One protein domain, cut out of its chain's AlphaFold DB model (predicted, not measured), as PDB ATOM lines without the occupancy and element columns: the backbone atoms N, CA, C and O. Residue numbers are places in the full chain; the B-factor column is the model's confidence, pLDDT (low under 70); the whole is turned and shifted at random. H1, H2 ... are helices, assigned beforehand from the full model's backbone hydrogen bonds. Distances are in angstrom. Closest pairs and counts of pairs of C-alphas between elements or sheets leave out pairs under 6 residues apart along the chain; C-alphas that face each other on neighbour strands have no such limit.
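Overview. This is residues 56 to 174 of the 179 residues of an uncharacterized protein of Chromera velia CCMP2878 (UniProt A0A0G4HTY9). Look for a small helical body built round H3, with H1, H4 and the long H5 packed about it and H2 near one end of the group. H6 folds back from the last turns of H5, and after it H7 turns off steeply as an arm whose residues 163 to 173 stick out; residues 115 to 120 also stand free. The printed part has 119 residues with seven named helices, H1 to H7 in chain order, and no named strand; the class is all helix. It is compact, with a radius of gyration of the C-alphas of 15.2 A and spans of 42 by 34 by 25 A.

Arrangement. Begin with H1, residues 56 to 61, which touches the hub H3, residues 80 to 89: their closest C-alphas, of Thr 56 and Ala 86, are 4.7 A apart, at a shallow tilt of 32 degrees, the same way. Between them in the chain is H2, residues 65 to 72, close to H1 but not clearly touching it, with the C-alphas of Val 59 and Leu 67 closest at 7.6 A. H2 and H3 are near each other, with 5 pairs of C-alphas within 10 A. H3 and H4, residues 94 to 103, form a helical hairpin, a shallow tilt of 21 degrees, opposite ways; the closest C-alphas, of Leu 87 and Leu 97, are 6.7 A apart. H3 also touches H5, residues 120 to 138, the same way at a shallow tilt of 26 degrees, with the C-alphas of Phe 85 and Gly 135 closest at 4.3 A. H5 forms a helical hairpin with H6, residues 142 to 156, touching it with residues 133 to 137 alone; the C-alphas of Ala 136 and Phe 145 are closest at 5.1 A, and the tilt is a steep 42 degrees. H7, residues 158 to 173, is close to H6 but not clearly touching it, 6.6 A between the C-alphas of Val 153 and Val 161, and apart from H5. Every O i to N i+4 pair is within hydrogen-bond range in H1, H2, H4, H5, H6 and H7; in H3, 5 of 6 are.

Along the chain. Find C-alpha 56 at (96.710, 31.869, 18.114), where H1 begins. H3 and H4 are 14.5 A and 14.3 A long. From C-alpha 120 at (82.670, 51.943, 16.471), H5 runs 26.5 A to C-alpha 138. H6 is 20.4 A long, and H7 runs 22.6 A to C-alpha 173 at (88.805, 28.416, -8.811).

Size, cuts and confidence. The C-alphas farthest apart, of Asp 66 and Glu 174, are 44.7 A from each other. The printed part has no cut. The link from H4 to H5, 16 residues, is long. Mean pLDDT of the printed part is 85.8, and residues 166 to 174 are under 70.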
ATOM      1  N   THR A  56      97.628  32.877  18.643       82.19
ATOM      2  CA  THR A  56      96.710  31.869  18.114       82.19
ATOM      3  C   THR A  56      97.193  30.433  18.307       82.19
ATOM      4  O   THR A  56      96.390  29.583  18.657       82.19
ATOM      5  N   GLU A  57      98.477  30.145  18.094       83.44
ATOM      6  CA  GLU A  57      99.045  28.800  18.258       83.44
ATOM      7  C   GLU A  57      99.072  28.395  19.734       83.44
ATOM      8  O   GLU A  57      98.630  27.302  20.079       83.44
ATOM      9  N   GLU A  58      99.508  29.297  20.616       83.06
ATOM     10  CA  GLU A  58      99.557  29.049  22.065       83.06
ATOM     11  C   GLU A  58      98.164  28.798  22.649       83.06
ATOM     12  O   GLU A  58      97.947  27.829  23.380       83.06
ATOM     13  N   VAL A  59      97.193  29.638  22.281       85.69
ATOM     14  CA  VAL A  59      95.808  29.493  22.739       85.69
ATOM     15  C   VAL A  59      95.182  28.211  22.192       85.69
ATOM     16  O   VAL A  59      94.495  27.521  22.934       85.69
ATOM     17  N   VAL A  60      95.437  27.843  20.932       85.62
ATOM     18  CA  VAL A  60      94.878  26.612  20.349       85.62
ATOM     19  C   VAL A  60      95.498  25.351  20.957       85.62
ATOM     20  O   VAL A  60      94.786  24.370  21.175       85.62
ATOM     21  N   HIS A  61      96.801  25.353  21.254       84.06
ATOM     22  CA  HIS A  61      97.499  24.180  21.789       84.06
ATOM     23  C   HIS A  61      97.315  23.981  23.297       84.06
ATOM     24  O   HIS A  61      97.175  22.842  23.743       84.06
ATOM     25  N   CYS A  62      97.304  25.064  24.075       83.31
ATOM     26  CA  CYS A  62      97.326  25.038  25.539       83.31
ATOM     27  C   CYS A  62      96.206  25.903  26.136       83.31
ATOM     28  O   CYS A  62      96.421  26.662  27.086       83.31
ATOM     29  N   CYS A  63      95.002  25.799  25.569       84.19
ATOM     30  CA  CYS A  63      93.868  26.623  25.970       84.19
ATOM     31  C   CYS A  63      93.533  26.439  27.457       84.19
ATOM     32  O   CYS A  63      93.079  25.377  27.881       84.19
ATOM     33  N   SER A  64      93.735  27.491  28.245       87.81
ATOM     34  CA  SER A  64      93.358  27.551  29.655       87.81
ATOM     35  C   SER A  64      92.956  28.971  30.015       87.81
ATOM     36  O   SER A  64      93.473  29.935  29.448       87.81
ATOM     37  N   PHE A  65      92.045  29.111  30.972       86.94
ATOM     38  CA  PHE A  65      91.582  30.426  31.400       86.94
ATOM     39  C   PHE A  65      92.708  31.272  32.012       86.94
ATOM     40  O   PHE A  65      92.786  32.468  31.747       86.94
ATOM     41  N   ASP A  66      93.642  30.641  32.729       88.12
ATOM     42  CA  ASP A  66      94.824  31.308  33.290       88.12
ATOM     43  C   ASP A  66      95.700  31.938  32.196       88.12
ATOM     44  O   ASP A  66      96.164  33.070  32.346       88.12
ATOM     45  N   LEU A  67      95.889  31.247  31.063       89.12
ATOM     46  CA  LEU A  67      96.611  31.794  29.910       89.12
ATOM     47  C   LEU A  67      95.883  33.009  29.329       89.12
ATOM     48  O   LEU A  67      96.515  34.018  29.022       89.12
ATOM     49  N   ILE A  68      94.558  32.934  29.199       89.00
ATOM     50  CA  ILE A  68      93.741  34.043  28.696       89.00
ATOM     51  C   ILE A  68      93.851  35.259  29.621       89.00
ATOM     52  O   ILE A  68      94.128  36.362  29.152       89.00
ATOM     53  N   GLN A  69      93.721  35.065  30.934       89.06
ATOM     54  CA  GLN A  69      93.910  36.135  31.914       89.06
ATOM     55  C   GLN A  69      95.315  36.736  31.843       89.06
ATOM     56  O   GLN A  69      95.469  37.958  31.880       89.06
ATOM     57  N   TRP A  70      96.338  35.893  31.700       89.12
ATOM     58  CA  TRP A  70      97.717  36.343  31.560       89.12
ATOM     59  C   TRP A  70      97.927  37.188  30.295       89.12
ATOM     60  O   TRP A  70      98.531  38.258  30.377       89.12
ATOM     61  N   LEU A  71      97.377  36.768  29.149       89.06
ATOM     62  CA  LEU A  71      97.440  37.518  27.888       89.06
ATOM     63  C   LEU A  71      96.758  38.889  28.000       89.06
ATOM     64  O   LEU A  71      97.283  39.881  27.492       89.06
ATOM     65  N   LEU A  72      95.619  38.963  28.691       89.19
ATOM     66  CA  LEU A  72      94.901  40.219  28.926       89.19
ATOM     67  C   LEU A  72      95.629  41.158  29.900       89.19
ATOM     68  O   LEU A  72      95.434  42.370  29.838       89.19
ATOM     69  N   ALA A  73      96.476  40.620  30.778       87.81
ATOM     70  CA  ALA A  73      97.279  41.396  31.722       87.81
ATOM     71  C   ALA A  73      98.564  41.983  31.104       87.81
ATOM     72  O   ALA A  73      99.291  42.722  31.776       87.81
ATOM     73  N   LEU A  74      98.873  41.667  29.840       83.94
ATOM     74  CA  LEU A  74     100.042  42.214  29.159       83.94
ATOM     75  C   LEU A  74      99.921  43.741  28.985       83.94
ATOM     76  O   LEU A  74      98.827  44.252  28.751       83.94
ATOM     77  N   PRO A  75     101.043  44.497  28.997       81.56
ATOM     78  CA  PRO A  75     101.024  45.948  28.764       81.56
ATOM     79  C   PRO A  75     100.382  46.353  27.431       81.56
ATOM     80  O   PRO A  75      99.922  47.482  27.270       81.56
ATOM     81  N   ARG A  76     100.414  45.437  26.460       81.44
ATOM     82  CA  ARG A  76      99.663  45.492  25.211       81.44
ATOM     83  C   ARG A  76      99.018  44.121  25.020       81.44
ATOM     84  O   ARG A  76      99.732  43.205  24.601       81.44
ATOM     85  N   PRO A  77      97.744  43.952  25.399       87.50
ATOM     86  CA  PRO A  77      97.056  42.690  25.187       87.50
ATOM     87  C   PRO A  77      96.889  42.425  23.681       87.50
ATOM     88  O   PRO A  77      96.949  43.366  22.884       87.50
ATOM     89  N   PRO A  78      96.697  41.159  23.275       88.69
ATOM     90  CA  PRO A  78      96.345  40.825  21.900       88.69
ATOM     91  C   PRO A  78      95.049  41.520  21.472       88.69
ATOM     92  O   PRO A  78      94.164  41.745  22.298       88.69
ATOM     93  N   GLU A  79      94.918  41.798  20.174       90.38
ATOM     94  CA  GLU A  79      93.662  42.309  19.621       90.38
ATOM     95  C   GLU A  79      92.508  41.326  19.913       90.38
ATOM     96  O   GLU A  79      92.716  40.106  19.784       90.38
ATOM     97  N   PRO A  80      91.304  41.816  20.271       93.44
ATOM     98  CA  PRO A  80      90.163  40.968  20.614       93.44
ATOM     99  C   PRO A  80      89.869  39.901  19.558       93.44
ATOM    100  O   PRO A  80      89.678  38.731  19.894       93.44
ATOM    101  N   GLU A  81      89.922  40.265  18.276       93.88
ATOM    102  CA  GLU A  81      89.683  39.360  17.155       93.88
ATOM    103  C   GLU A  81      90.683  38.207  17.120       93.88
ATOM    104  O   GLU A  81      90.314  37.078  16.804       93.88
ATOM    105  N   THR A  82      91.949  38.464  17.461       91.94
ATOM    106  CA  THR A  82      92.999  37.434  17.452       91.94
ATOM    107  C   THR A  82      92.718  36.380  18.516       91.94
ATOM    108  O   THR A  82      92.835  35.180  18.257       91.94
ATOM    109  N   LEU A  83      92.316  36.828  19.705       92.56
ATOM    110  CA  LEU A  83      92.013  35.953  20.830       92.56
ATOM    111  C   LEU A  83      90.720  35.162  20.594       92.56
ATOM    112  O   LEU A  83      90.698  33.947  20.788       92.56
ATOM    113  N   LEU A  84      89.672  35.827  20.104       94.62
ATOM    114  CA  LEU A  84      88.393  35.205  19.752       94.62
ATOM    115  C   LEU A  84      88.543  34.178  18.625       94.62
ATOM    116  O   LEU A  84      88.006  33.076  18.720       94.62
ATOM    117  N   PHE A  85      89.316  34.505  17.586       94.38
ATOM    118  CA  PHE A  85      89.647  33.583  16.501       94.38
ATOM    119  C   PHE A  85      90.373  32.335  17.014       94.38
ATOM    120  O   PHE A  85      90.088  31.224  16.565       94.38
ATOM    121  N   ALA A  86      91.312  32.495  17.948       92.88
ATOM    122  CA  ALA A  86      92.039  31.376  18.534       92.88
ATOM    123  C   ALA A  86      91.134  30.493  19.405       92.88
ATOM    124  O   ALA A  86      91.114  29.278  19.241       92.88
ATOM    125  N   LEU A  87      90.330  31.102  20.278       93.31
ATOM    126  CA  LEU A  87      89.404  30.384  21.155       93.31
ATOM    127  C   LEU A  87      88.325  29.629  20.375       93.31
ATOM    128  O   LEU A  87      87.993  28.499  20.723       93.31
ATOM    129  N   ALA A  88      87.813  30.209  19.289       94.62
ATOM    130  CA  ALA A  88      86.803  29.563  18.455       94.62
ATOM    131  C   ALA A  88      87.327  28.311  17.725       94.62
ATOM    132  O   ALA A  88      86.534  27.438  17.364       94.62
ATOM    133  N   GLN A  89      88.647  28.187  17.542       93.94
ATOM    134  CA  GLN A  89      89.264  26.976  16.992       93.94
ATOM    135  C   GLN A  89      89.319  25.821  18.001       93.94
ATOM    136  O   GLN A  89      89.411  24.659  17.604       93.94
ATOM    137  N   VAL A  90      89.270  26.119  19.302       90.88
ATOM    138  CA  VAL A  90      89.358  25.115  20.362       90.88
ATOM    139  C   VAL A  90      88.020  24.390  20.484       90.88
ATOM    140  O   VAL A  90      86.964  25.001  20.665       90.88
ATOM    141  N   LYS A  91      88.051  23.056  20.407       82.31
ATOM    142  CA  LYS A  91      86.855  22.233  20.632       82.31
ATOM    143  C   LYS A  91      86.327  22.459  22.046       82.31
ATOM    144  O   LYS A  91      87.096  22.394  23.000       82.31
ATOM    145  N   HIS A  92      85.021  22.693  22.170       78.50
ATOM    146  CA  HIS A  92      84.359  23.041  23.437       78.50
ATOM    147  C   HIS A  92      84.848  24.362  24.071       78.50
ATOM    148  O   HIS A  92      84.644  24.591  25.261       78.50
ATOM    149  N   GLY A  93      85.455  25.263  23.286       79.12
ATOM    150  CA  GLY A  93      85.895  26.592  23.736       79.12
ATOM    151  C   GLY A  93      84.763  27.586  24.043       79.12
ATOM    152  O   GLY A  93      85.032  28.709  24.455       79.12
ATOM    153  N   GLU A  94      83.500  27.190  23.873       84.44
ATOM    154  CA  GLU A  94      82.309  28.032  24.071       84.44
ATOM    155  C   GLU A  94      82.210  28.595  25.492       84.44
ATOM    156  O   GLU A  94      81.895  29.769  25.668       84.44
ATOM    157  N   ALA A  95      82.536  27.782  26.501       86.50
ATOM    158  CA  ALA A  95      82.549  28.226  27.893       86.50
ATOM    159  C   ALA A  95      83.603  29.323  28.120       86.50
ATOM    160  O   ALA A  95      83.306  30.342  28.734       86.50
ATOM    161  N   MET A  96      84.802  29.161  27.549       88.06
ATOM    162  CA  MET A  96      85.865  30.167  27.644       88.06
ATOM    163  C   MET A  96      85.530  31.442  26.869       88.06
ATOM    164  O   MET A  96      85.842  32.532  27.337       88.06
ATOM    165  N   LEU A  97      84.866  31.331  25.714       90.19
ATOM    166  CA  LEU A  97      84.351  32.494  24.988       90.19
ATOM    167  C   LEU A  97      83.330  33.264  25.839       90.19
ATOM    168  O   LEU A  97      83.429  34.484  25.953       90.19
ATOM    169  N   ALA A  98      82.389  32.564  26.477       88.50
ATOM    170  CA  ALA A  98      81.393  33.186  27.349       88.50
ATOM    171  C   ALA A  98      82.034  33.863  28.574       88.50
ATOM    172  O   ALA A  98      81.689  34.999  28.905       88.50
ATOM    173  N   GLU A  99      83.000  33.205  29.218       88.50
ATOM    174  CA  GLU A  99      83.745  33.783  30.342       88.50
ATOM    175  C   GLU A  99      84.574  35.004  29.922       88.50
ATOM    176  O   GLU A  99      84.585  36.012  30.630       88.50
ATOM    177  N   LEU A 100      85.221  34.965  28.751       89.75
ATOM    178  CA  LEU A 100      86.001  36.084  28.219       89.75
ATOM    179  C   LEU A 100      85.134  37.330  27.988       89.75
ATOM    180  O   LEU A 100      85.538  38.435  28.357       89.75
ATOM    181  N   VAL A 101      83.934  37.158  27.425       88.50
ATOM    182  CA  VAL A 101      82.967  38.254  27.245       88.50
ATOM    183  C   VAL A 101      82.521  38.820  28.596       88.50
ATOM    184  O   VAL A 101      82.403  40.036  28.742       88.50
ATOM    185  N   GLY A 102      82.325  37.957  29.598       84.62
ATOM    186  CA  GLY A 102      81.996  38.377  30.962       84.62
ATOM    187  C   GLY A 102      83.111  39.174  31.647       84.62
ATOM    188  O   GLY A 102      82.823  40.089  32.417       84.62
ATOM    189  N   LEU A 103      84.377  38.861  31.355       85.62
ATOM    190  CA  LEU A 103      85.538  39.577  31.891       85.62
ATOM    191  C   LEU A 103      85.780  40.926  31.216       85.62
ATOM    192  O   LEU A 103      86.159  41.889  31.884       85.62
ATOM    193  N   SER A 104      85.632  40.985  29.893       85.62
ATOM    194  CA  SER A 104      85.930  42.192  29.134       85.62
ATOM    195  C   SER A 104      84.918  42.414  28.009       85.62
ATOM    196  O   SER A 104      84.906  41.659  27.030       85.62
ATOM    197  N   PRO A 105      84.141  43.513  28.065       86.44
ATOM    198  CA  PRO A 105      83.122  43.803  27.064       86.44
ATOM    199  C   PRO A 105      83.710  44.055  25.670       86.44
ATOM    200  O   PRO A 105      82.974  43.968  24.688       86.44
ATOM    201  N   THR A 106      85.018  44.311  25.546       90.25
ATOM    202  CA  THR A 106      85.696  44.472  24.248       90.25
ATOM    203  C   THR A 106      85.699  43.198  23.407       90.25
ATOM    204  O   THR A 106      85.892  43.281  22.200       90.25
ATOM    205  N   HIS A 107      85.475  42.033  24.021       93.12
ATOM    206  CA  HIS A 107      85.388  40.741  23.334       93.12
ATOM    207  C   HIS A 107      83.950  40.357  22.981       93.12
ATOM    208  O   HIS A 107      83.717  39.276  22.445       93.12
ATOM    209  N   SER A 108      82.976  41.227  23.271       92.19
ATOM    210  CA  SER A 108      81.583  40.996  22.885       92.19
ATOM    211  C   SER A 108      81.482  40.835  21.371       92.19
ATOM    212  O   SER A 108      82.070  41.613  20.618       92.19
ATOM    213  N   CYS A 109      80.710  39.849  20.931       91.50
ATOM    214  CA  CYS A 109      80.435  39.587  19.526       91.50
ATOM    215  C   CYS A 109      78.935  39.717  19.256       91.50
ATOM    216  O   CYS A 109      78.116  39.163  19.992       91.50
ATOM    217  N   ALA A 110      78.576  40.442  18.202       90.19
ATOM    218  CA  ALA A 110      77.191  40.614  17.787       90.19
ATOM    219  C   ALA A 110      77.108  40.781  16.271       90.19
ATOM    220  O   ALA A 110      78.033  41.283  15.635       90.19
ATOM    221  N   LEU A 111      75.983  40.365  15.696       90.38
ATOM    222  CA  LEU A 111      75.664  40.677  14.310       90.38
ATOM    223  C   LEU A 111      75.279  42.149  14.169       90.38
ATOM    224  O   LEU A 111      74.814  42.778  15.119       90.38
ATOM    225  N   LEU A 112      75.447  42.665  12.957       87.06
ATOM    226  CA  LEU A 112      75.045  44.010  12.580       87.06
ATOM    227  C   LEU A 112      73.727  43.927  11.785       87.06
ATOM    228  O   LEU A 112      73.778  43.685  10.579       87.06
ATOM    229  N   PRO A 113      72.548  44.042  12.430       81.31
ATOM    230  CA  PRO A 113      71.280  44.047  11.709       81.31
ATOM    231  C   PRO A 113      71.149  45.291  10.826       81.31
ATOM    232  O   PRO A 113      71.804  46.307  11.067       81.31
ATOM    233  N   ALA A 114      70.289  45.216   9.807       78.94
ATOM    234  CA  ALA A 114      70.102  46.293   8.831       78.94
ATOM    235  C   ALA A 114      69.665  47.618   9.483       78.94
ATOM    236  O   ALA A 114      69.992  48.696   8.992       78.94
ATOM    237  N   GLU A 115      68.959  47.535  10.609       81.69
ATOM    238  CA  GLU A 115      68.456  48.668  11.380       81.69
ATOM    239  C   GLU A 115      69.435  49.161  12.460       81.69
ATOM    240  O   GLU A 115      69.108  50.092  13.198       81.69
ATOM    241  N   ALA A 116      70.616  48.547  12.600       81.12
ATOM    242  CA  ALA A 116      71.581  48.938  13.624       81.12
ATOM    243  C   ALA A 116      72.176  50.324  13.358       81.12
ATOM    244  O   ALA A 116      72.617  50.641  12.251       81.12
ATOM    245  N   GLU A 117      72.310  51.118  14.420       85.56
ATOM    246  CA  GLU A 117      73.143  52.314  14.369       85.56
ATOM    247  C   GLU A 117      74.618  51.922  14.181       85.56
ATOM    248  O   GLU A 117      75.209  51.154  14.953       85.56
ATOM    249  N   LEU A 118      75.229  52.473  13.131       89.19
ATOM    250  CA  LEU A 118      76.644  52.289  12.843       89.19
ATOM    251  C   LEU A 118      77.475  53.111  13.829       89.19
ATOM    252  O   LEU A 118      77.525  54.337  13.772       89.19
ATOM    253  N   SER A 119      78.155  52.414  14.728       90.69
ATOM    254  CA  SER A 119      79.074  52.978  15.706       90.69
ATOM    255  C   SER A 119      80.353  52.150  15.727       90.69
ATOM    256  O   SER A 119      80.373  50.997  15.300       90.69
ATOM    257  N   TRP A 120      81.433  52.707  16.275       89.06
ATOM    258  CA  TRP A 120      82.670  51.943  16.471       89.06
ATOM    259  C   TRP A 120      82.458  50.682  17.312       89.06
ATOM    260  O   TRP A 120      83.120  49.678  17.074       89.06
ATOM    261  N   LEU A 121      81.513  50.726  18.256       89.38
ATOM    262  CA  LEU A 121      81.162  49.581  19.086       89.38
ATOM    263  C   LEU A 121      80.426  48.496  18.290       89.38
ATOM    264  O   LEU A 121      80.756  47.324  18.418       89.38
ATOM    265  N   SER A 122      79.449  48.861  17.455       88.75
ATOM    266  CA  SER A 122      78.721  47.870  16.650       88.75
ATOM    267  C   SER A 122      79.608  47.266  15.556       88.75
ATOM    268  O   SER A 122      79.544  46.065  15.302       88.75
ATOM    269  N   LEU A 123      80.521  48.059  14.985       89.75
ATOM    270  CA  LEU A 123      81.536  47.567  14.053       89.75
ATOM    271  C   LEU A 123      82.546  46.626  14.724       89.75
ATOM    272  O   LEU A 123      82.873  45.592  14.145       89.75
ATOM    273  N   SER A 124      83.020  46.934  15.937       90.94
ATOM    274  CA  SER A 124      83.956  46.051  16.648       90.94
ATOM    275  C   SER A 124      83.293  44.740  17.069       90.94
ATOM    276  O   SER A 124      83.872  43.672  16.893       90.94
ATOM    277  N   GLN A 125      82.042  44.784  17.530       93.00
ATOM    278  CA  GLN A 125      81.273  43.581  17.856       93.00
ATOM    279  C   GLN A 125      81.024  42.693  16.631       93.00
ATOM    280  O   GLN A 125      81.081  41.464  16.741       93.00
ATOM    281  N   PHE A 126      80.801  43.293  15.461       93.56
ATOM    282  CA  PHE A 126      80.671  42.559  14.205       93.56
ATOM    283  C   PHE A 126      82.008  41.981  13.717       93.56
ATOM    284  O   PHE A 126      82.057  40.830  13.277       93.56
ATOM    285  N   SER A 127      83.107  42.730  13.856       94.12
ATOM    286  CA  SER A 127      84.473  42.241  13.601       94.12
ATOM    287  C   SER A 127      84.785  41.011  14.462       94.12
ATOM    288  O   SER A 127      85.181  39.960  13.950       94.12
ATOM    289  N   ASN A 128      84.475  41.090  15.759       96.00
ATOM    290  CA  ASN A 128      84.589  39.993  16.715       96.00
ATOM    291  C   ASN A 128      83.741  38.777  16.314       96.00
ATOM    292  O   ASN A 128      84.229  37.648  16.351       96.00
ATOM    293  N   PHE A 129      82.493  38.989  15.883       95.19
ATOM    294  CA  PHE A 129      81.640  37.911  15.373       95.19
ATOM    295  C   PHE A 129      82.271  37.211  14.159       95.19
ATOM    296  O   PHE A 129      82.353  35.982  14.119       95.19
ATOM    297  N   CYS A 130      82.788  37.980  13.195       94.50
ATOM    298  CA  CYS A 130      83.489  37.435  12.033       94.50
ATOM    299  C   CYS A 130      84.725  36.622  12.441       94.50
ATOM    300  O   CYS A 130      84.979  35.556  11.874       94.50
ATOM    301  N   ALA A 131      85.480  37.094  13.437       95.00
ATOM    302  CA  ALA A 131      86.644  36.391  13.963       95.00
ATOM    303  C   ALA A 131      86.267  35.037  14.588       95.00
ATOM    304  O   ALA A 131      86.917  34.032  14.288       95.00
ATOM    305  N   VAL A 132      85.185  34.984  15.375       95.19
ATOM    306  CA  VAL A 132      84.654  33.737  15.951       95.19
ATOM    307  C   VAL A 132      84.205  32.775  14.852       95.19
ATOM    308  O   VAL A 132      84.619  31.618  14.851       95.19
ATOM    309  N   LEU A 133      83.420  33.240  13.875       94.19
ATOM    310  CA  LEU A 133      82.945  32.399  12.771       94.19
ATOM    311  C   LEU A 133      84.115  31.824  11.957       94.19
ATOM    312  O   LEU A 133      84.154  30.625  11.668       94.19
ATOM    313  N   LYS A 134      85.103  32.665  11.627       93.44
ATOM    314  CA  LYS A 134      86.312  32.259  10.900       93.44
ATOM    315  C   LYS A 134      87.146  31.266  11.709       93.44
ATOM    316  O   LYS A 134      87.625  30.286  11.145       93.44
ATOM    317  N   GLY A 135      87.307  31.503  13.009       93.94
ATOM    318  CA  GLY A 135      88.034  30.612  13.911       93.94
ATOM    319  C   GLY A 135      87.357  29.251  14.030       93.94
ATOM    320  O   GLY A 135      88.014  28.227  13.875       93.94
ATOM    321  N   ALA A 136      86.033  29.225  14.181       94.12
ATOM    322  CA  ALA A 136      85.263  27.987  14.224       94.12
ATOM    323  C   ALA A 136      85.421  27.165  12.933       94.12
ATOM    324  O   ALA A 136      85.630  25.950  12.994       94.12
ATOM    325  N   ALA A 137      85.396  27.825  11.770       92.50
ATOM    326  CA  ALA A 137      85.654  27.179  10.485       92.50
ATOM    327  C   ALA A 137      87.080  26.604  10.405       92.50
ATOM    328  O   ALA A 137      87.259  25.442  10.045       92.50
ATOM    329  N   TRP A 138      88.090  27.396  10.781       91.81
ATOM    330  CA  TRP A 138      89.499  26.986  10.750       91.81
ATOM    331  C   TRP A 138      89.811  25.825  11.699       91.81
ATOM    332  O   TRP A 138      90.533  24.903  11.329       91.81
ATOM    333  N   GLY A 139      89.235  25.833  12.900       90.75
ATOM    334  CA  GLY A 139      89.431  24.780  13.898       90.75
ATOM    335  C   GLY A 139      88.547  23.553  13.689       90.75
ATOM    336  O   GLY A 139      88.580  22.634  14.508       90.75
ATOM    337  N   ASN A 140      87.740  23.521  12.618       91.62
ATOM    338  CA  ASN A 140      86.743  22.476  12.367       91.62
ATOM    339  C   ASN A 140      85.802  22.270  13.577       91.62
ATOM    340  O   ASN A 140      85.402  21.147  13.902       91.62
ATOM    341  N   ASN A 141      85.449  23.366  14.256       92.88
ATOM    342  CA  ASN A 141      84.470  23.390  15.336       92.88
ATOM    343  C   ASN A 141      83.067  23.542  14.732       92.88
ATOM    344  O   ASN A 141      82.526  24.640  14.603       92.88
ATOM    345  N   ARG A 142      82.518  22.411  14.279       91.19
ATOM    346  CA  ARG A 142      81.281  22.363  13.486       91.19
ATOM    347  C   ARG A 142      80.069  22.899  14.232       91.19
ATOM    348  O   ARG A 142      79.251  23.555  13.600       91.19
ATOM    349  N   ASP A 143      79.971  22.643  15.532       92.06
ATOM    350  CA  ASP A 143      78.818  23.045  16.339       92.06
ATOM    351  C   ASP A 143      78.782  24.571  16.488       92.06
ATOM    352  O   ASP A 143      77.790  25.210  16.131       92.06
ATOM    353  N   LEU A 144      79.915  25.168  16.874       92.81
ATOM    354  CA  LEU A 144      80.063  26.619  16.966       92.81
ATOM    355  C   LEU A 144      79.896  27.296  15.599       92.81
ATOM    356  O   LEU A 144      79.231  28.328  15.496       92.81
ATOM    357  N   PHE A 145      80.471  26.722  14.538       93.19
ATOM    358  CA  PHE A 145      80.324  27.260  13.187       93.19
ATOM    359  C   PHE A 145      78.867  27.215  12.721       93.19
ATOM    360  O   PHE A 145      78.348  28.226  12.257       93.19
ATOM    361  N   ALA A 146      78.188  26.074  12.878       91.88
ATOM    362  CA  ALA A 146      76.792  25.912  12.488       91.88
ATOM    363  C   ALA A 146      75.874  26.859  13.271       91.88
ATOM    364  O   ALA A 146      75.003  27.487  12.672       91.88
ATOM    365  N   HIS A 147      76.104  27.014  14.577       92.06
ATOM    366  CA  HIS A 147      75.359  27.954  15.410       92.06
ATOM    367  C   HIS A 147      75.513  29.400  14.916       92.06
ATOM    368  O   HIS A 147      74.518  30.073  14.651       92.06
ATOM    369  N   ASN A 148      76.747  29.873  14.717       92.19
ATOM    370  CA  ASN A 148      76.986  31.239  14.242       92.19
ATOM    371  C   ASN A 148      76.498  31.452  12.801       92.19
ATOM    372  O   ASN A 148      75.976  32.517  12.478       92.19
ATOM    373  N   LEU A 149      76.607  30.440  11.937       91.44
ATOM    374  CA  LEU A 149      76.083  30.510  10.576       91.44
ATOM    375  C   LEU A 149      74.555  30.654  10.568       91.44
ATOM    376  O   LEU A 149      74.030  31.439   9.785       91.44
ATOM    377  N   GLN A 150      73.842  29.955  11.455       90.75
ATOM    378  CA  GLN A 150      72.392  30.119  11.603       90.75
ATOM    379  C   GLN A 150      72.019  31.542  12.027       90.75
ATOM    380  O   GLN A 150      71.074  32.106  11.478       90.75
ATOM    381  N   LEU A 151      72.776  32.142  12.953       90.56
ATOM    382  CA  LEU A 151      72.574  33.540  13.341       90.56
ATOM    383  C   LEU A 151      72.764  34.477  12.140       90.56
ATOM    384  O   LEU A 151      71.918  35.333  11.893       90.56
ATOM    385  N   LEU A 152      73.837  34.284  11.363       89.06
ATOM    386  CA  LEU A 152      74.131  35.101  10.181       89.06
ATOM    387  C   LEU A 152      73.028  34.986   9.118       89.06
ATOM    388  O   LEU A 152      72.561  35.997   8.597       89.06
ATOM    389  N   VAL A 153      72.579  33.761   8.833       88.31
ATOM    390  CA  VAL A 153      71.471  33.485   7.905       88.31
ATOM    391  C   VAL A 153      70.169  34.130   8.378       88.31
ATOM    392  O   VAL A 153      69.382  34.573   7.549       88.31
ATOM    393  N   GLY A 154      69.942  34.232   9.688       85.38
ATOM    394  CA  GLY A 154      68.776  34.922  10.240       85.38
ATOM    395  C   GLY A 154      68.743  36.428   9.955       85.38
ATOM    396  O   GLY A 154      67.661  37.007   9.957       85.38
ATOM    397  N   VAL A 155      69.897  37.054   9.698       85.25
ATOM    398  CA  VAL A 155      70.011  38.501   9.439       85.25
ATOM    399  C   VAL A 155      70.111  38.814   7.949       85.25
ATOM    400  O   VAL A 155      69.469  39.746   7.479       85.25
ATOM    401  N   VAL A 156      70.913  38.046   7.211       81.62
ATOM    402  CA  VAL A 156      71.213  38.292   5.789       81.62
ATOM    403  C   VAL A 156      70.324  37.441   4.869       81.62
ATOM    404  O   VAL A 156      70.184  37.720   3.694       81.62
ATOM    405  N   GLY A 157      69.672  36.393   5.372       79.31
ATOM    406  CA  GLY A 157      68.928  35.454   4.533       79.31
ATOM    407  C   GLY A 157      69.829  34.407   3.869       79.31
ATOM    408  O   GLY A 157      71.002  34.628   3.564       79.31
ATOM    409  N   ALA A 158      69.284  33.206   3.666       78.62
ATOM    410  CA  ALA A 158      70.070  32.052   3.220       78.62
ATOM    411  C   ALA A 158      70.601  32.199   1.785       78.62
ATOM    412  O   ALA A 158      71.733  31.805   1.514       78.62
ATOM    413  N   GLU A 159      69.808  32.766   0.872       78.25
ATOM    414  CA  GLU A 159      70.193  32.917  -0.539       78.25
ATOM    415  C   GLU A 159      71.363  33.890  -0.717       78.25
ATOM    416  O   GLU A 159      72.283  33.635  -1.492       78.25
ATOM    417  N   GLU A 160      71.377  34.971   0.057       80.56
ATOM    418  CA  GLU A 160      72.428  35.987   0.023       80.56
ATOM    419  C   GLU A 160      73.739  35.435   0.594       80.56
ATOM    420  O   GLU A 160      74.795  35.588  -0.018       80.56
ATOM    421  N   VAL A 161      73.668  34.677   1.693       77.19
ATOM    422  CA  VAL A 161      74.833  33.970   2.248       77.19
ATOM    423  C   VAL A 161      75.393  32.955   1.244       77.19
ATOM    424  O   VAL A 161      76.599  32.940   0.997       77.19
ATOM    425  N   LEU A 162      74.537  32.128   0.631       77.44
ATOM    426  CA  LEU A 162      74.954  31.120  -0.352       77.44
ATOM    427  C   LEU A 162      75.545  31.752  -1.617       77.44
ATOM    428  O   LEU A 162      76.587  31.301  -2.085       77.44
ATOM    429  N   SER A 163      74.943  32.825  -2.136       79.12
ATOM    430  CA  SER A 163      75.483  33.552  -3.293       79.12
ATOM    431  C   SER A 163      76.847  34.188  -2.998       79.12
ATOM    432  O   SER A 163      77.736  34.165  -3.852       79.12
ATOM    433  N   GLY A 164      77.054  34.678  -1.770       75.00
ATOM    434  CA  GLY A 164      78.354  35.142  -1.296       75.00
ATOM    435  C   GLY A 164      79.399  34.024  -1.279       75.00
ATOM    436  O   GLY A 164      80.512  34.216  -1.771       75.00
ATOM    437  N   PHE A 165      79.039  32.834  -0.784       72.81
ATOM    438  CA  PHE A 165      79.925  31.666  -0.811       72.81
ATOM    439  C   PHE A 165      80.242  31.202  -2.233       72.81
ATOM    440  O   PHE A 165      81.404  30.929  -2.522       72.81
ATOM    441  N   ASP A 166      79.258  31.163  -3.129       68.00
ATOM    442  CA  ASP A 166      79.468  30.812  -4.536       68.00
ATOM    443  C   ASP A 166      80.407  31.804  -5.233       68.00
ATOM    444  O   ASP A 166      81.269  31.396  -6.013       68.00
ATOM    445  N   GLY A 167      80.293  33.100  -4.926       64.50
ATOM    446  CA  GLY A 167      81.218  34.125  -5.410       64.50
ATOM    447  C   GLY A 167      82.653  33.898  -4.926       64.50
ATOM    448  O   GLY A 167      83.594  33.968  -5.717       64.50
ATOM    449  N   VAL A 168      82.825  33.558  -3.646       61.91
ATOM    450  CA  VAL A 168      84.143  33.250  -3.069       61.91
ATOM    451  C   VAL A 168      84.719  31.965  -3.667       61.91
ATOM    452  O   VAL A 168      85.871  31.964  -4.094       61.91
ATOM    453  N   LEU A 169      83.927  30.898  -3.777       58.31
ATOM    454  CA  LEU A 169      84.364  29.634  -4.368       58.31
ATOM    455  C   LEU A 169      84.749  29.816  -5.840       58.31
ATOM    456  O   LEU A 169      85.810  29.359  -6.248       58.31
ATOM    457  N   ARG A 170      83.976  30.563  -6.633       57.25
ATOM    458  CA  ARG A 170      84.375  30.881  -8.015       57.25
ATOM    459  C   ARG A 170      85.680  31.669  -8.074       57.25
ATOM    460  O   ARG A 170      86.556  31.307  -8.848       57.25
ATOM    461  N   SER A 171      85.859  32.662  -7.201       58.22
ATOM    462  CA  SER A 171      87.108  33.433  -7.138       58.22
ATOM    463  C   SER A 171      88.333  32.585  -6.767       58.22
ATOM    464  O   SER A 171      89.441  32.891  -7.195       58.22
ATOM    465  N   TRP A 172      88.148  31.502  -6.004       49.34
ATOM    466  CA  TRP A 172      89.226  30.574  -5.649       49.34
ATOM    467  C   TRP A 172      89.570  29.615  -6.791       49.34
ATOM    468  O   TRP A 172      90.728  29.237  -6.928       49.34
ATOM    469  N   TRP A 173      88.591  29.245  -7.621       46.84
ATOM    470  CA  TRP A 173      88.805  28.416  -8.811       46.84
ATOM    471  C   TRP A 173      89.365  29.209  -9.998       46.84
ATOM    472  O   TRP A 173      90.068  28.644 -10.827       46.84
ATOM    473  N   GLU A 174      89.087  30.510 -10.083       52.78
ATOM    474  CA  GLU A 174      89.656  31.396 -11.110       52.78
ATOM    475  C   GLU A 174      91.098  31.836 -10.788       52.78
ATOM    476  O   GLU A 174      91.796  32.351 -11.661       52.78
TER     477      GLU A 174